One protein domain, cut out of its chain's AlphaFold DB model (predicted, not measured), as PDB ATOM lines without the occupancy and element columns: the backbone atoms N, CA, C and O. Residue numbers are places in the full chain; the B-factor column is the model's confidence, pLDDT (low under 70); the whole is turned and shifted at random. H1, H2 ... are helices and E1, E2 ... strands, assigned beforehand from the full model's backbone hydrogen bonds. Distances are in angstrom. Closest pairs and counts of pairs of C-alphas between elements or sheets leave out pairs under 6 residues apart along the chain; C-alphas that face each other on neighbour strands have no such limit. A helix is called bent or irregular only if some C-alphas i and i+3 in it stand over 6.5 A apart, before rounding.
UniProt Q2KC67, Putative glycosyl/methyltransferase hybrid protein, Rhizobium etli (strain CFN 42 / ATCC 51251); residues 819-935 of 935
ATOM      1  N   THR A 819     -39.560  75.491 -16.489       68.81
ATOM      2  CA  THR A 819     -38.661  75.858 -15.383       68.81
ATOM      3  C   THR A 819     -39.420  76.043 -14.069       68.81
ATOM      4  O   THR A 819     -38.929  75.613 -13.035       68.81
ATOM      5  N   PHE A 820     -40.625  76.608 -14.104       75.56
ATOM      6  CA  PHE A 820     -41.480  76.816 -12.938       75.56
ATOM      7  C   PHE A 820     -41.978  75.490 -12.366       75.56
ATOM      8  O   PHE A 820     -41.881  75.287 -11.162       75.56
ATOM      9  N   SER A 821     -42.408  74.546 -13.207       70.62
ATOM     10  CA  SER A 821     -42.765  73.191 -12.763       70.62
ATOM     11  C   SER A 821     -41.582  72.479 -12.104       70.62
ATOM     12  O   SER A 821     -41.742  71.890 -11.038       70.62
ATOM     13  N   ARG A 822     -40.378  72.580 -12.687       72.38
ATOM     14  CA  ARG A 822     -39.149  72.027 -12.089       72.38
ATOM     15  C   ARG A 822     -38.790  72.701 -10.768       72.38
ATOM     16  O   ARG A 822     -38.403  72.016  -9.834       72.38
ATOM     17  N   PHE A 823     -38.939  74.020 -10.685       77.69
ATOM     18  CA  PHE A 823     -38.711  74.789  -9.465       77.69
ATOM     19  C   PHE A 823     -39.701  74.404  -8.359       77.69
ATOM     20  O   PHE A 823     -39.287  74.145  -7.238       77.69
ATOM     21  N   ALA A 824     -40.990  74.286  -8.683       74.81
ATOM     22  CA  ALA A 824     -42.030  73.870  -7.745       74.81
ATOM     23  C   ALA A 824     -41.851  72.418  -7.271       74.81
ATOM     24  O   ALA A 824     -42.094  72.115  -6.105       74.81
ATOM     25  N   ALA A 825     -41.414  71.516  -8.155       73.75
ATOM     26  CA  ALA A 825     -41.052  70.148  -7.783       73.75
ATOM     27  C   ALA A 825     -39.808  70.117  -6.881       73.75
ATOM     28  O   ALA A 825     -39.815  69.445  -5.854       73.75
ATOM     29  N   ALA A 826     -38.773  70.895  -7.214       76.69
ATOM     30  CA  ALA A 826     -37.576  71.010  -6.390       76.69
ATOM     31  C   ALA A 826     -37.902  71.567  -4.997       76.69
ATOM     32  O   ALA A 826     -37.398  71.039  -4.017       76.69
ATOM     33  N   ILE A 827     -38.772  72.583  -4.884       79.88
ATOM     34  CA  ILE A 827     -39.184  73.141  -3.582       79.88
ATOM     35  C   ILE A 827     -39.895  72.084  -2.738       79.88
ATOM     36  O   ILE A 827     -39.657  72.007  -1.538       79.88
ATOM     37  N   ARG A 828     -40.752  71.256  -3.348       73.12
ATOM     38  CA  ARG A 828     -41.423  70.161  -2.634       73.12
ATOM     39  C   ARG A 828     -40.445  69.096  -2.130       73.12
ATOM     40  O   ARG A 828     -40.685  68.537  -1.070       73.12
ATOM     41  N   ARG A 829     -39.363  68.837  -2.869       75.62
ATOM     42  CA  ARG A 829     -38.353  67.826  -2.521       75.62
ATOM     43  C   ARG A 829     -37.317  68.328  -1.510       75.62
ATOM     44  O   ARG A 829     -37.051  67.647  -0.532       75.62
ATOM     45  N   ASP A 830     -36.751  69.511  -1.752       74.88
ATOM     46  CA  ASP A 830     -35.566  70.027  -1.045       74.88
ATOM     47  C   ASP A 830     -35.883  71.255  -0.162       74.88
ATOM     48  O   ASP A 830     -34.998  71.850   0.450       74.88
ATOM     49  N   GLY A 831     -37.145  71.693  -0.107       79.38
ATOM     50  CA  GLY A 831     -37.575  72.821   0.719       79.38
ATOM     51  C   GLY A 831     -36.905  74.150   0.346       79.38
ATOM     52  O   GLY A 831     -36.745  74.504  -0.825       79.38
ATOM     53  N   ALA A 832     -36.525  74.928   1.361       78.25
ATOM     54  CA  ALA A 832     -35.924  76.251   1.181       78.25
ATOM     55  C   ALA A 832     -34.478  76.211   0.633       78.25
ATOM     56  O   ALA A 832     -33.976  77.238   0.166       78.25
ATOM     57  N   ASP A 833     -33.832  75.040   0.601       82.19
ATOM     58  CA  ASP A 833     -32.480  74.871   0.049       82.19
ATOM     59  C   ASP A 833     -32.430  75.109  -1.466       82.19
ATOM     60  O   ASP A 833     -31.397  75.496  -2.016       82.19
ATOM     61  N   VAL A 834     -33.570  75.003  -2.155       82.81
ATOM     62  CA  VAL A 834     -33.682  75.351  -3.579       82.81
ATOM     63  C   VAL A 834     -33.295  76.806  -3.840       82.81
ATOM     64  O   VAL A 834     -32.739  77.122  -4.895       82.81
ATOM     65  N   VAL A 835     -33.520  77.708  -2.879       80.81
ATOM     66  CA  VAL A 835     -33.167  79.127  -3.030       80.81
ATOM     67  C   VAL A 835     -31.646  79.332  -3.004       80.81
ATOM     68  O   VAL A 835     -31.132  80.279  -3.604       80.81
ATOM     69  N   CYS A 836     -30.893  78.381  -2.443       83.06
ATOM     70  CA  CYS A 836     -29.439  78.331  -2.562       83.06
ATOM     71  C   CYS A 836     -28.968  77.957  -3.971       83.06
ATOM     72  O   CYS A 836     -27.772  78.049  -4.234       83.06
ATOM     73  N   GLN A 837     -29.850  77.567  -4.900       81.31
ATOM     74  CA  GLN A 837     -29.517  77.163  -6.269       81.31
ATOM     75  C   GLN A 837     -30.192  78.078  -7.311       81.31
ATOM     76  O   GLN A 837     -31.199  77.715  -7.921       81.31
ATOM     77  N   PRO A 838     -29.605  79.248  -7.636       73.50
ATOM     78  CA  PRO A 838     -30.265  80.271  -8.456       73.50
ATOM     79  C   PRO A 838     -30.627  79.796  -9.869       73.50
ATOM     80  O   PRO A 838     -31.531  80.330 -10.507       73.50
ATOM     81  N   LYS A 839     -29.927  78.771 -10.371       73.44
ATOM     82  CA  LYS A 839     -30.187  78.151 -11.677       73.44
ATOM     83  C   LYS A 839     -31.533  77.425 -11.735       73.44
ATOM     84  O   LYS A 839     -32.088  77.317 -12.827       73.44
ATOM     85  N   LEU A 840     -32.050  76.962 -10.596       72.31
ATOM     86  CA  LEU A 840     -33.352  76.303 -10.502       72.31
ATOM     87  C   LEU A 840     -34.514  77.310 -10.478       72.31
ATOM     88  O   LEU A 840     -35.633  76.932 -10.799       72.31
ATOM     89  N   ILE A 841     -34.257  78.592 -10.182       77.75
ATOM     90  CA  ILE A 841     -35.288  79.641 -10.126       77.75
ATOM     91  C   ILE A 841     -35.728  80.042 -11.553       77.75
ATOM     92  O   ILE A 841     -34.859  80.212 -12.425       77.75
ATOM     93  N   PRO A 842     -37.038  80.252 -11.813       76.75
ATOM     94  CA  PRO A 842     -37.554  80.723 -13.100       76.75
ATOM     95  C   PRO A 842     -36.916  82.042 -13.535       76.75
ATOM     96  O   PRO A 842     -36.776  82.971 -12.742       76.75
ATOM     97  N   GLY A 843     -36.529  82.133 -14.809       74.88
ATOM     98  CA  GLY A 843     -35.717  83.238 -15.330       74.88
ATOM     99  C   GLY A 843     -36.321  84.632 -15.132       74.88
ATOM    100  O   GLY A 843     -35.564  85.577 -14.945       74.88
ATOM    101  N   ILE A 844     -37.653  84.759 -15.109       70.12
ATOM    102  CA  ILE A 844     -38.333  86.060 -14.980       70.12
ATOM    103  C   ILE A 844     -38.241  86.662 -13.566       70.12
ATOM    104  O   ILE A 844     -38.236  87.878 -13.420       70.12
ATOM    105  N   ILE A 845     -38.101  85.822 -12.532       70.56
ATOM    106  CA  ILE A 845     -37.980  86.245 -11.122       70.56
ATOM    107  C   ILE A 845     -36.627  85.885 -10.496       70.56
ATOM    108  O   ILE A 845     -36.352  86.256  -9.357       70.56
ATOM    109  N   ARG A 846     -35.756  85.187 -11.235       79.56
ATOM    110  CA  ARG A 846     -34.458  84.697 -10.755       79.56
ATOM    111  C   ARG A 846     -33.606  85.794 -10.144       79.56
ATOM    112  O   ARG A 846     -33.060  85.586  -9.070       79.56
ATOM    113  N   LEU A 847     -33.470  86.931 -10.822       73.75
ATOM    114  CA  LEU A 847     -32.611  88.016 -10.352       73.75
ATOM    115  C   LEU A 847     -33.184  88.707  -9.095       73.75
ATOM    116  O   LEU A 847     -32.449  88.784  -8.111       73.75
ATOM    117  N   PRO A 848     -34.468  89.120  -9.057       74.12
ATOM    118  CA  PRO A 848     -35.084  89.643  -7.836       74.12
ATOM    119  C   PRO A 848     -34.992  88.687  -6.638       74.12
ATOM    120  O   PRO A 848     -34.535  89.082  -5.565       74.12
ATOM    121  N   VAL A 849     -35.350  87.413  -6.824       75.25
ATOM    122  CA  VAL A 849     -35.307  86.401  -5.754       75.25
ATOM    123  C   VAL A 849     -33.870  86.120  -5.328       75.25
ATOM    124  O   VAL A 849     -33.597  86.018  -4.137       75.25
ATOM    125  N   TYR A 850     -32.925  86.054  -6.268       79.19
ATOM    126  CA  TYR A 850     -31.515  85.886  -5.935       79.19
ATOM    127  C   TYR A 850     -31.008  87.031  -5.062       79.19
ATOM    128  O   TYR A 850     -30.349  86.778  -4.059       79.19
ATOM    129  N   LEU A 851     -31.333  88.281  -5.397       75.81
ATOM    130  CA  LEU A 851     -30.885  89.453  -4.644       75.81
ATOM    131  C   LEU A 851     -31.527  89.538  -3.254       75.81
ATOM    132  O   LEU A 851     -30.818  89.832  -2.292       75.81
ATOM    133  N   ALA A 852     -32.807  89.192  -3.120       75.94
ATOM    134  CA  ALA A 852     -33.529  89.283  -1.851       75.94
ATOM    135  C   ALA A 852     -33.351  88.056  -0.939       75.94
ATOM    136  O   ALA A 852     -33.256  88.195   0.277       75.94
ATOM    137  N   MET A 853     -33.313  86.850  -1.511       77.38
ATOM    138  CA  MET A 853     -33.580  85.610  -0.773       77.38
ATOM    139  C   MET A 853     -32.604  84.464  -1.049       77.38
ATOM    140  O   MET A 853     -32.846  83.376  -0.564       77.38
ATOM    141  N   ALA A 854     -31.523  84.646  -1.807       85.50
ATOM    142  CA  ALA A 854     -30.484  83.617  -1.960       85.50
ATOM    143  C   ALA A 854     -29.179  84.027  -1.253       85.50
ATOM    144  O   ALA A 854     -28.929  85.224  -1.098       85.50
ATOM    145  N   PRO A 855     -28.289  83.098  -0.874       87.50
ATOM    146  CA  PRO A 855     -26.982  83.471  -0.352       87.50
ATOM    147  C   PRO A 855     -26.094  84.032  -1.468       87.50
ATOM    148  O   PRO A 855     -26.074  83.534  -2.600       87.50
ATOM    149  N   GLY A 856     -25.343  85.083  -1.147       87.62
ATOM    150  CA  GLY A 856     -24.263  85.583  -1.992       87.62
ATOM    151  C   GLY A 856     -23.050  84.644  -1.994       87.62
ATOM    152  O   GLY A 856     -22.923  83.795  -1.110       87.62
ATOM    153  N   PRO A 857     -22.141  84.796  -2.971       89.69
ATOM    154  CA  PRO A 857     -20.912  84.019  -3.012       89.69
ATOM    155  C   PRO A 857     -19.974  84.419  -1.858       89.69
ATOM    156  O   PRO A 857     -19.912  85.584  -1.446       89.69
ATOM    157  N   LEU A 858     -19.238  83.439  -1.341       90.94
ATOM    158  CA  LEU A 858     -18.274  83.560  -0.249       90.94
ATOM    159  C   LEU A 858     -16.859  83.302  -0.773       90.94
ATOM    160  O   LEU A 858     -16.687  82.584  -1.751       90.94
ATOM    161  N   LYS A 859     -15.855  83.877  -0.112       90.38
ATOM    162  CA  LYS A 859     -14.438  83.604  -0.377       90.38
ATOM    163  C   LYS A 859     -13.901  82.705   0.728       90.38
ATOM    164  O   LYS A 859     -14.470  82.728   1.819       90.38
ATOM    165  N   ARG A 860     -12.804  81.995   0.458       88.62
ATOM    166  CA  ARG A 860     -12.091  81.183   1.458       88.62
ATOM    167  C   ARG A 860     -11.780  81.970   2.739       88.62
ATOM    168  O   ARG A 860     -12.199  81.549   3.809       88.62
ATOM    169  N   GLU A 861     -11.223  83.173   2.599       88.75
ATOM    170  CA  GLU A 861     -10.907  84.092   3.708       88.75
ATOM    171  C   GLU A 861     -12.108  84.330   4.643       88.75
ATOM    172  O   GLU A 861     -11.995  84.258   5.860       88.75
ATOM    173  N   HIS A 862     -13.306  84.532   4.081       88.12
ATOM    174  CA  HIS A 862     -14.516  84.783   4.873       88.12
ATOM    175  C   HIS A 862     -14.968  83.572   5.698       88.12
ATOM    176  O   HIS A 862     -15.698  83.740   6.675       88.12
ATOM    177  N   ILE A 863     -14.623  82.365   5.250       87.75
ATOM    178  CA  ILE A 863     -14.946  81.111   5.933       87.75
ATOM    179  C   ILE A 863     -13.950  80.916   7.082       87.75
ATOM    180  O   ILE A 863     -14.367  80.707   8.220       87.75
ATOM    181  N   GLU A 864     -12.661  81.108   6.802       86.25
ATOM    182  CA  GLU A 864     -11.563  80.971   7.768       86.25
ATOM    183  C   GLU A 864     -11.616  82.029   8.884       86.25
ATOM    184  O   GLU A 864     -11.334  81.713  10.037       86.25
ATOM    185  N   GLU A 865     -12.093  83.248   8.591       86.50
ATOM    186  CA  GLU A 865     -12.357  84.311   9.584       86.50
ATOM    187  C   GLU A 865     -13.271  83.864  10.741       86.50
ATOM    188  O   GLU A 865     -13.209  84.440  11.825       86.50
ATOM    189  N   HIS A 866     -14.128  82.862  10.523       83.94
ATOM    190  CA  HIS A 866     -15.055  82.342  11.535       83.94
ATOM    191  C   HIS A 866     -14.557  81.027  12.159       83.94
ATOM    192  O   HIS A 866     -15.347  80.302  12.758       83.94
ATOM    193  N   GLY A 867     -13.269  80.699  11.997       81.94
ATOM    194  CA  GLY A 867     -12.666  79.471  12.523       81.94
ATOM    195  C   GLY A 867     -13.109  78.195  11.799       81.94
ATOM    196  O   GLY A 867     -12.968  77.108  12.349       81.94
ATOM    197  N   LEU A 868     -13.664  78.313  10.587       87.69
ATOM    198  CA  LEU A 868     -14.149  77.186   9.787       87.69
ATOM    199  C   LEU A 868     -13.154  76.834   8.674       87.69
ATOM    200  O   LEU A 868     -12.587  77.717   8.036       87.69
ATOM    201  N   ILE A 869     -13.005  75.542   8.379       89.38
ATOM    202  CA  ILE A 869     -12.134  75.050   7.302       89.38
ATOM    203  C   ILE A 869     -12.979  74.793   6.048       89.38
ATOM    204  O   ILE A 869     -13.877  73.949   6.040       89.38
ATOM    205  N   ALA A 870     -12.708  75.528   4.963       86.12
ATOM    206  CA  ALA A 870     -13.527  75.490   3.744       86.12
ATOM    207  C   ALA A 870     -13.608  74.093   3.102       86.12
ATOM    208  O   ALA A 870     -14.674  73.703   2.621       86.12
ATOM    209  N   ASP A 871     -12.508  73.339   3.123       87.38
ATOM    210  CA  ASP A 871     -12.426  72.015   2.499       87.38
ATOM    211  C   ASP A 871     -13.210  70.953   3.293       87.38
ATOM    212  O   ASP A 871     -13.852  70.086   2.698       87.38
ATOM    213  N   GLU A 872     -13.286  71.081   4.623       86.81
ATOM    214  CA  GLU A 872     -14.156  70.239   5.456       86.81
ATOM    215  C   GLU A 872     -15.637  70.520   5.167       86.81
ATOM    216  O   GLU A 872     -16.439  69.603   4.994       86.81
ATOM    217  N   LEU A 873     -16.019  71.795   5.035       87.81
ATOM    218  CA  LEU A 873     -17.398  72.176   4.709       87.81
ATOM    219  C   LEU A 873     -17.832  71.739   3.301       87.81
ATOM    220  O   LEU A 873     -19.023  71.510   3.071       87.81
ATOM    221  N   LEU A 874     -16.890  71.623   2.361       87.19
ATOM    222  CA  LEU A 874     -17.128  71.050   1.036       87.19
ATOM    223  C   LEU A 874     -17.395  69.547   1.102       87.19
ATOM    224  O   LEU A 874     -18.374  69.086   0.518       87.19
ATOM    225  N   GLN A 875     -16.555  68.791   1.817       86.75
ATOM    226  CA  GLN A 875     -16.725  67.339   1.972       86.75
ATOM    227  C   GLN A 875     -18.067  66.994   2.617       86.75
ATOM    228  O   GLN A 875     -18.714  66.016   2.253       86.75
ATOM    229  N   ARG A 876     -18.520  67.848   3.534       82.38
ATOM    230  CA  ARG A 876     -19.798  67.709   4.238       82.38
ATOM    231  C   ARG A 876     -21.001  68.201   3.434       82.38
ATOM    232  O   ARG A 876     -22.126  68.148   3.919       82.38
ATOM    233  N   GLY A 877     -20.782  68.717   2.224       84.38
ATOM    234  CA  GLY A 877     -21.840  69.181   1.326       84.38
ATOM    235  C   GLY A 877     -22.533  70.477   1.759       84.38
ATOM    236  O   GLY A 877     -23.544  70.838   1.156       84.38
ATOM    237  N   ILE A 878     -22.001  71.188   2.760       87.06
ATOM    238  CA  ILE A 878     -22.522  72.476   3.253       87.06
ATOM    239  C   ILE A 878     -22.164  73.598   2.273       87.06
ATOM    240  O   ILE A 878     -22.982  74.478   1.979       87.06
ATOM    241  N   LEU A 879     -20.943  73.552   1.741       89.62
ATOM    242  CA  LEU A 879     -20.474  74.423   0.673       89.62
ATOM    243  C   LEU A 879     -20.388  73.664  -0.646       89.62
ATOM    244  O   LEU A 879     -20.272  72.444  -0.698       89.62
ATOM    245  N   ARG A 880     -20.377  74.425  -1.735       88.50
ATOM    246  CA  ARG A 880     -19.968  73.942  -3.051       88.50
ATOM    247  C   ARG A 880     -19.050  74.945  -3.728       88.50
ATOM    248  O   ARG A 880     -19.191  76.158  -3.531       88.50
ATOM    249  N   HIS A 881     -18.169  74.441  -4.581       86.56
ATOM    250  CA  HIS A 881     -17.361  75.290  -5.445       86.56
ATOM    251  C   HIS A 881     -18.234  76.084  -6.418       86.56
ATOM    252  O   HIS A 881     -19.226  75.594  -6.970       86.56
ATOM    253  N   THR A 882     -17.839  77.331  -6.653       81.38
ATOM    254  CA  THR A 882     -18.288  78.073  -7.830       81.38
ATOM    255  C   THR A 882     -17.287  77.892  -8.974       81.38
ATOM    256  O   THR A 882     -16.267  77.232  -8.828       81.38
ATOM    257  N   ARG A 883     -17.572  78.485 -10.137       72.88
ATOM    258  CA  ARG A 883     -16.691  78.412 -11.315       72.88
ATOM    259  C   ARG A 883     -15.368  79.175 -11.171       72.88
ATOM    260  O   ARG A 883     -14.552  79.111 -12.074       72.88
ATOM    261  N   CYS A 884     -15.183  79.932 -10.093       77.94
ATOM    262  CA  CYS A 884     -13.949  80.657  -9.826       77.94
ATOM    263  C   CYS A 884     -13.230  79.998  -8.649       77.94
ATOM    264  O   CYS A 884     -13.863  79.731  -7.622       77.94
ATOM    265  N   HIS A 885     -11.921  79.782  -8.795       76.25
ATOM    266  CA  HIS A 885     -11.053  79.306  -7.718       76.25
ATOM    267  C   HIS A 885     -11.209  80.218  -6.483       76.25
ATOM    268  O   HIS A 885     -11.379  81.429  -6.638       76.25
ATOM    269  N   GLU A 886     -11.227  79.631  -5.281       83.62
ATOM    270  CA  GLU A 886     -11.429  80.297  -3.969       83.62
ATOM    271  C   GLU A 886     -12.817  80.892  -3.677       83.62
ATOM    272  O   GLU A 886     -13.018  81.488  -2.612       83.62
ATOM    273  N   TRP A 887     -13.795  80.717  -4.572       89.81
ATOM    274  CA  TRP A 887     -15.171  81.168  -4.354       89.81
ATOM    275  C   TRP A 887     -16.143  80.010  -4.137       89.81
ATOM    276  O   TRP A 887     -16.235  79.082  -4.947       89.81
ATOM    277  N   TYR A 888     -16.966  80.147  -3.101       90.50
ATOM    278  CA  TYR A 888     -17.895  79.135  -2.612       90.50
ATOM    279  C   TYR A 888     -19.327  79.661  -2.562       90.50
ATOM    280  O   TYR A 888     -19.577  80.862  -2.440       90.50
ATOM    281  N   ALA A 889     -20.286  78.747  -2.640       89.00
ATOM    282  CA  ALA A 889     -21.693  79.020  -2.379       89.00
ATOM    283  C   ALA A 889     -22.215  78.059  -1.312       89.00
ATOM    284  O   ALA A 889     -21.834  76.889  -1.295       89.00
ATOM    285  N   LEU A 890     -23.118  78.553  -0.465       89.19
ATOM    286  CA  LEU A 890     -23.888  77.694   0.428       89.19
ATOM    287  C   LEU A 890     -24.761  76.748  -0.398       89.19
ATOM    288  O   LEU A 890     -25.355  77.144  -1.408       89.19
ATOM    289  N   ASN A 891     -24.815  75.498   0.037       86.31
ATOM    290  CA  ASN A 891     -25.585  74.448  -0.609       86.31
ATOM    291  C   ASN A 891     -26.879  74.109   0.151       86.31
ATOM    292  O   ASN A 891     -27.826  73.649  -0.474       86.31
ATOM    293  N   THR A 892     -26.939  74.425   1.450       85.38
ATOM    294  CA  THR A 892     -28.110  74.280   2.333       85.38
ATOM    295  C   THR A 892     -28.208  75.468   3.305       85.38
ATOM    296  O   THR A 892     -27.224  76.187   3.516       85.38
ATOM    297  N   ILE A 893     -29.393  75.712   3.871       80.50
ATOM    298  CA  ILE A 893     -29.642  76.677   4.954       80.50
ATOM    299  C   ILE A 893     -29.932  76.017   6.311       80.50
ATOM    300  O   ILE A 893     -30.108  76.748   7.299       80.50
ATOM    301  N   ASN A 894     -29.991  74.682   6.362       78.81
ATOM    302  CA  ASN A 894     -30.212  73.897   7.572       78.81
ATOM    303  C   ASN A 894     -28.885  73.308   8.085       78.81
ATOM    304  O   ASN A 894     -28.212  72.578   7.368       78.81
ATOM    305  N   PHE A 895     -28.519  73.624   9.330       80.44
ATOM    306  CA  PHE A 895     -27.261  73.192   9.963       80.44
ATOM    307  C   PHE A 895     -27.494  72.372  11.249       80.44
ATOM    308  O   PHE A 895     -26.666  72.390  12.157       80.44
ATOM    309  N   GLY A 896     -28.664  71.741  11.402       63.72
ATOM    310  CA  GLY A 896     -29.029  71.031  12.633       63.72
ATOM    311  C   GLY A 896     -28.081  69.870  12.973       63.72
ATOM    312  O   GLY A 896     -27.782  69.052  12.110       63.72
ATOM    313  N   GLY A 897     -27.643  69.787  14.238       63.28
ATOM    314  CA  GLY A 897     -26.778  68.709  14.757       63.28
ATOM    315  C   GLY A 897     -25.267  68.966  14.664       63.28
ATOM    316  O   GLY A 897     -24.475  68.109  15.043       63.28
ATOM    317  N   GLU A 898     -24.861  70.138  14.182       64.81
ATOM    318  CA  GLU A 898     -23.464  70.502  13.931       64.81
ATOM    319  C   GLU A 898     -22.725  71.018  15.180       64.81
ATOM    320  O   GLU A 898     -23.196  71.940  15.851       64.81
ATOM    321  N   ALA A 899     -21.515  70.499  15.443       61.72
ATOM    322  CA  ALA A 899     -20.659  70.918  16.566       61.72
ATOM    323  C   ALA A 899     -20.232  72.407  16.507       61.72
ATOM    324  O   ALA A 899     -19.852  72.967  17.531       61.72
ATOM    325  N   ALA A 900     -20.360  73.053  15.338       70.69
ATOM    326  CA  ALA A 900     -20.052  74.468  15.071       70.69
ATOM    327  C   ALA A 900     -21.294  75.277  14.614       70.69
ATOM    328  O   ALA A 900     -21.249  76.094  13.687       70.69
ATOM    329  N   SER A 901     -22.462  74.989  15.198       71.50
ATOM    330  CA  SER A 901     -23.745  75.589  14.785       71.50
ATOM    331  C   SER A 901     -23.796  77.122  14.916       71.50
ATOM    332  O   SER A 901     -24.484  77.786  14.131       71.50
ATOM    333  N   THR A 902     -23.034  77.706  15.847       79.88
ATOM    334  CA  THR A 902     -22.959  79.160  16.054       79.88
ATOM    335  C   THR A 902     -22.181  79.839  14.924       79.88
ATOM    336  O   THR A 902     -22.662  80.811  14.332       79.88
ATOM    337  N   GLU A 903     -21.021  79.296  14.571       84.50
ATOM    338  CA  GLU A 903     -20.105  79.778  13.535       84.50
ATOM    339  C   GLU A 903     -20.745  79.646  12.144       84.50
ATOM    340  O   GLU A 903     -20.755  80.599  11.358       84.50
ATOM    341  N   LEU A 904     -21.401  78.514  11.863       85.06
ATOM    342  CA  LEU A 904     -22.181  78.307  10.632       85.06
ATOM    343  C   LEU A 904     -23.368  79.277  10.527       85.06
ATOM    344  O   LEU A 904     -23.675  79.799   9.447       85.06
ATOM    345  N   GLY A 905     -24.011  79.588  11.655       83.12
ATOM    346  CA  GLY A 905     -25.056  80.607  11.734       83.12
ATOM    347  C   GLY A 905     -24.553  82.007  11.361       83.12
ATOM    348  O   GLY A 905     -25.244  82.741  10.641       83.12
ATOM    349  N   GLN A 906     -23.345  82.371  11.798       85.25
ATOM    350  CA  GLN A 906     -22.691  83.637  11.446       85.25
ATOM    351  C   GLN A 906     -22.288  83.672   9.966       85.25
ATOM    352  O   GLN A 906     -22.603  84.647   9.273       85.25
ATOM    353  N   LEU A 907     -21.719  82.581   9.443       87.81
ATOM    354  CA  LEU A 907     -21.377  82.443   8.025       87.81
ATOM    355  C   LEU A 907     -22.614  82.614   7.126       87.81
ATOM    356  O   LEU A 907     -22.571  83.349   6.134       87.81
ATOM    357  N   ARG A 908     -23.760  82.030   7.512       87.75
ATOM    358  CA  ARG A 908     -25.045  82.207   6.810       87.75
ATOM    359  C   ARG A 908     -25.520  83.656   6.820       87.75
ATOM    360  O   ARG A 908     -25.884  84.179   5.766       87.75
ATOM    361  N   ARG A 909     -25.499  84.331   7.976       85.94
ATOM    362  CA  ARG A 909     -25.865  85.761   8.067       85.94
ATOM    363  C   ARG A 909     -24.969  86.613   7.176       85.94
ATOM    364  O   ARG A 909     -25.460  87.494   6.470       85.94
ATOM    365  N   ARG A 910     -23.670  86.311   7.143       87.50
ATOM    366  CA  ARG A 910     -22.723  87.003   6.273       87.50
ATOM    367  C   ARG A 910     -23.018  86.738   4.807       87.50
ATOM    368  O   ARG A 910     -22.972  87.686   4.036       87.50
ATOM    369  N   ALA A 911     -23.370  85.524   4.396       87.00
ATOM    370  CA  ALA A 911     -23.774  85.235   3.015       87.00
ATOM    371  C   ALA A 911     -25.047  85.995   2.588       87.00
ATOM    372  O   ALA A 911     -25.192  86.343   1.416       87.00
ATOM    373  N   TRP A 912     -25.948  86.292   3.531       87.69
ATOM    374  CA  TRP A 912     -27.237  86.942   3.262       87.69
ATOM    375  C   TRP A 912     -27.263  88.461   3.419       87.69
ATOM    376  O   TRP A 912     -28.240  89.091   3.023       87.69
ATOM    377  N   ASN A 913     -26.218  89.062   3.990       87.06
ATOM    378  CA  ASN A 913     -26.172  90.498   4.242       87.06
ATOM    379  C   ASN A 913     -26.292  91.289   2.916       87.06
ATOM    380  O   ASN A 913     -25.367  91.231   2.102       87.06
ATOM    381  N   PRO A 914     -27.387  92.040   2.687       77.00
ATOM    382  CA  PRO A 914     -27.691  92.621   1.379       77.00
ATOM    383  C   PRO A 914     -26.678  93.690   0.944       77.00
ATOM    384  O   PRO A 914     -26.350  93.767  -0.239       77.00
ATOM    385  N   VAL A 915     -26.120  94.448   1.895       79.50
ATOM    386  CA  VAL A 915     -25.161  95.537   1.633       79.50
ATOM    387  C   VAL A 915     -23.848  94.983   1.074       79.50
ATOM    388  O   VAL A 915     -23.351  95.436   0.047       79.50
ATOM    389  N   THR A 916     -23.306  93.945   1.708       82.06
ATOM    390  CA  THR A 916     -22.026  93.331   1.298       82.06
ATOM    391  C   THR A 916     -22.192  92.284   0.194       82.06
ATOM    392  O   THR A 916     -21.243  91.951  -0.522       82.06
ATOM    393  N   LYS A 917     -23.396  91.724   0.036       86.06
ATOM    394  CA  LYS A 917     -23.723  90.720  -0.983       86.06
ATOM    395  C   LYS A 917     -23.638  91.275  -2.397       86.06
ATOM    396  O   LYS A 917     -23.030  90.616  -3.230       86.06
ATOM    397  N   ILE A 918     -24.176  92.467  -2.662       82.69
ATOM    398  CA  ILE A 918     -24.128  93.065  -4.009       82.69
ATOM    399  C   ILE A 918     -22.672  93.214  -4.467       82.69
ATOM    400  O   ILE A 918     -22.317  92.723  -5.538       82.69
ATOM    401  N   GLY A 919     -21.810  93.788  -3.619       83.44
ATOM    402  CA  GLY A 919     -20.382  93.936  -3.911       83.44
ATOM    403  C   GLY A 919     -19.689  92.598  -4.180       83.44
ATOM    404  O   GLY A 919     -18.999  92.451  -5.186       83.44
ATOM    405  N   ARG A 920     -19.929  91.574  -3.349       88.19
ATOM    406  CA  ARG A 920     -19.350  90.233  -3.557       88.19
ATOM    407  C   ARG A 920     -19.866  89.544  -4.815       88.19
ATOM    408  O   ARG A 920     -19.074  88.928  -5.517       88.19
ATOM    409  N   THR A 921     -21.155  89.659  -5.129       83.31
ATOM    410  CA  THR A 921     -21.734  89.123  -6.368       83.31
ATOM    411  C   THR A 921     -21.116  89.792  -7.595       83.31
ATOM    412  O   THR A 921     -20.786  89.090  -8.550       83.31
ATOM    413  N   VAL A 922     -20.908  91.113  -7.574       82.25
ATOM    414  CA  VAL A 922     -20.237  91.840  -8.665       82.25
ATOM    415  C   VAL A 922     -18.779  91.396  -8.797       82.25
ATOM    416  O   VAL A 922     -18.355  91.043  -9.895       82.25
ATOM    417  N   SER A 923     -18.027  91.324  -7.697       84.81
ATOM    418  CA  SER A 923     -16.633  90.861  -7.710       84.81
ATOM    419  C   SER A 923     -16.497  89.423  -8.213       84.81
ATOM    420  O   SER A 923     -15.638  89.140  -9.046       84.81
ATOM    421  N   TRP A 924     -17.378  88.522  -7.776       85.75
ATOM    422  CA  TRP A 924     -17.449  87.146  -8.272       85.75
ATOM    423  C   TRP A 924     -17.789  87.083  -9.770       85.75
ATOM    424  O   TRP A 924     -17.188  86.306 -10.515       85.75
ATOM    425  N   TYR A 925     -18.721  87.919 -10.237       78.56
ATOM    426  CA  TYR A 925     -19.095  88.000 -11.652       78.56
ATOM    427  C   TYR A 925     -17.940  88.508 -12.529       78.56
ATOM    428  O   TYR A 925     -17.675  87.964 -13.602       78.56
ATOM    429  N   LEU A 926     -17.212  89.529 -12.068       81.62
ATOM    430  CA  LEU A 926     -16.026  90.042 -12.756       81.62
ATOM    431  C   LEU A 926     -14.894  89.007 -12.781       81.62
ATOM    432  O   LEU A 926     -14.255  88.832 -13.819       81.62
ATOM    433  N   ALA A 927     -14.683  88.283 -11.678       78.50
ATOM    434  CA  ALA A 927     -13.693  87.212 -11.598       78.50
ATOM    435  C   ALA A 927     -14.017  86.069 -12.572       78.50
ATOM    436  O   ALA A 927     -13.166  85.691 -13.370       78.50
ATOM    437  N   THR A 928     -15.269  85.601 -12.601       73.25
ATOM    438  CA  THR A 928     -15.709  84.548 -13.537       73.25
ATOM    439  C   THR A 928     -15.634  84.965 -15.005       73.25
ATOM    440  O   THR A 928     -15.395  84.113 -15.856       73.25
ATOM    441  N   ARG A 929     -15.805  86.253 -15.339       68.94
ATOM    442  CA  ARG A 929     -15.563  86.753 -16.706       68.94
ATOM    443  C   ARG A 929     -14.088  86.712 -17.099       68.94
ATOM    444  O   ARG A 929     -13.812  86.388 -18.246       68.94
ATOM    445  N   LYS A 930     -13.163  87.014 -16.182       64.44
ATOM    446  CA  LYS A 930     -11.718  86.933 -16.455       64.44
ATOM    447  C   LYS A 930     -11.261  85.497 -16.710       64.44
ATOM    448  O   LYS A 930     -10.502  85.279 -17.644       64.44
ATOM    449  N   THR A 931     -11.763  84.522 -15.949       58.03
ATOM    450  CA  THR A 931     -11.442  83.097 -16.161       58.03
ATOM    451  C   THR A 931     -11.928  82.604 -17.527       58.03
ATOM    452  O   THR A 931     -11.217  81.889 -18.211       58.03
ATOM    453  N   ARG A 932     -13.102  83.070 -17.973       48.09
ATOM    454  CA  ARG A 932     -13.739  82.675 -19.243       48.09
ATOM    455  C   ARG A 932     -13.159  83.324 -20.508       48.09
ATOM    456  O   ARG A 932     -13.659  83.057 -21.590       48.09
ATOM    457  N   VAL A 933     -12.251  84.283 -20.347       48.97
ATOM    458  CA  VAL A 933     -11.475  84.900 -21.440       48.97
ATOM    459  C   VAL A 933     -10.077  84.268 -21.518       48.97
ATOM    460  O   VAL A 933      -9.387  84.439 -22.516       48.97
ATOM    461  N   ALA A 934      -9.658  83.567 -20.458       42.41
ATOM    462  CA  ALA A 934      -8.397  82.836 -20.385       42.41
ATOM    463  C   ALA A 934      -8.534  81.349 -20.783       42.41
ATOM    464  O   ALA A 934      -7.538  80.759 -21.190       42.41
ATOM    465  N   GLU A 935      -9.737  80.769 -20.662       38.22
ATOM    466  CA  GLU A 935     -10.185  79.531 -21.334       38.22
ATOM    467  C   GLU A 935     -10.735  79.845 -22.729       38.22
ATOM    468  O   GLU A 935     -10.473  79.044 -23.654       38.22
TER     469      GLU A 935
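AT A GLANCE: This is residues 819 to 935 of the 935 residues of the protein "Putative glycosyl/methyltransferase hybrid protein" of Rhizobium etli (strain CFN 42 / ATCC 51251) (UniProt Q2KC67). A small two-stranded hairpin, E1 and E2, sits in the middle of this model, with six helices placed round it. H3, H4 and H5 gather at one end, the strongly kinked H1 and the short H2 make a lobe at the other, and the long H6 starts near H2 and H5 and runs past E2. The 117 printed residues hold six named helices and two named strands, in the order H1, H2, H3, H4, E1, E2, H5, H6, and the class is mostly helix; the sheet, E1 - E2, is antiparallel. Contacts between helices are few, yet the whole is compact, with a radius of gyration of the C-alphas of 14.5 A and spans of 40 by 39 by 27 A.

HOW THE PARTS SIT: H1, residues 819 to 836, has a kink of 127 degrees near residue 830 and is irregular, with C-alphas 829 and 832 at 9.5 A from each other. H2, residues 846 to 853, is close to H1 but not clearly touching; their closest C-alphas, of Val 835 and Met 853, are 6.9 A apart. H3, residues 860 to 864, is apart from H2. H4, residues 870 to 875, and H3 only just touch, only at the corner by their link, with 3 pairs of C-alphas within 8 A; the closest, of Ile 863 and Ala 870, are 6.2 A apart. E1, residues 879 to 881, comes nearest to H4 at the C-alphas of Leu 873 and Leu 879, 5.5 A apart. E2, residues 887 to 890, forms an antiparallel hairpin with E1, at 142 degrees between their directions. Across this pair N 880 and O 889 are 2.9 A apart, as are N 889 and O 880, both within hydrogen-bond range. Residues 858 to 859 pair antiparallel with residues 887 to 888 of E2. The closest C-alphas of H1 and E2, of Cys 836 and Leu 890, are 6.3 A apart. H5, residues 901 to 912, is close to H3 but not clearly touching, with the C-alphas of Ile 863 and Leu 907 closest at 6.9 A. H6, residues 914 to 934, is about perpendicular to H5 at 75 degrees. H6 and H2 only just touch, with 3 pairs of C-alphas within 8 A, through residues 914 to 918 of H6 alone; the closest, of Ala 852 and Pro 914, are 7.5 A apart. Farther along H6, the C-alpha of Trp 924 is 7.5 A from that of Trp 887, the closest pair of H6 and E2. H1 and H6 are apart. In H2, H3, H4 and H5 every O i to N i+4 pair is within hydrogen-bond range, against 9 of 14 in H1 and 15 of 17 in H6.

IN THESE COORDINATES: H1 begins at C-alpha 819, at (-38.661, 75.858, -15.383), and measures 16.0 A from first to last C-alpha. H2 measures 10.1 A, E2 10.5 A and H5 16.5 A; H3, H4 and E1 are shorter. E2 begins at C-alpha 887, at (-15.171, 81.168, -4.354). H6, the longest helix, measures 30.7 A and ends at C-alpha 934, at (-8.397, 82.836, -20.385).

THE WHOLE: The C-alphas farthest apart, of Gly 897 and Val 933, are 42.5 A from each other. The printed part has no cut and ends at Glu 935, the chain's last residue. No link is long; those from H1 to H2, H2 to H3 and E2 to H5 are short, and the others tight. The mean pLDDT of the printed part is 79.4, and it is under 70 at residue 819, residues 896 to 899 and residues 929 to 935.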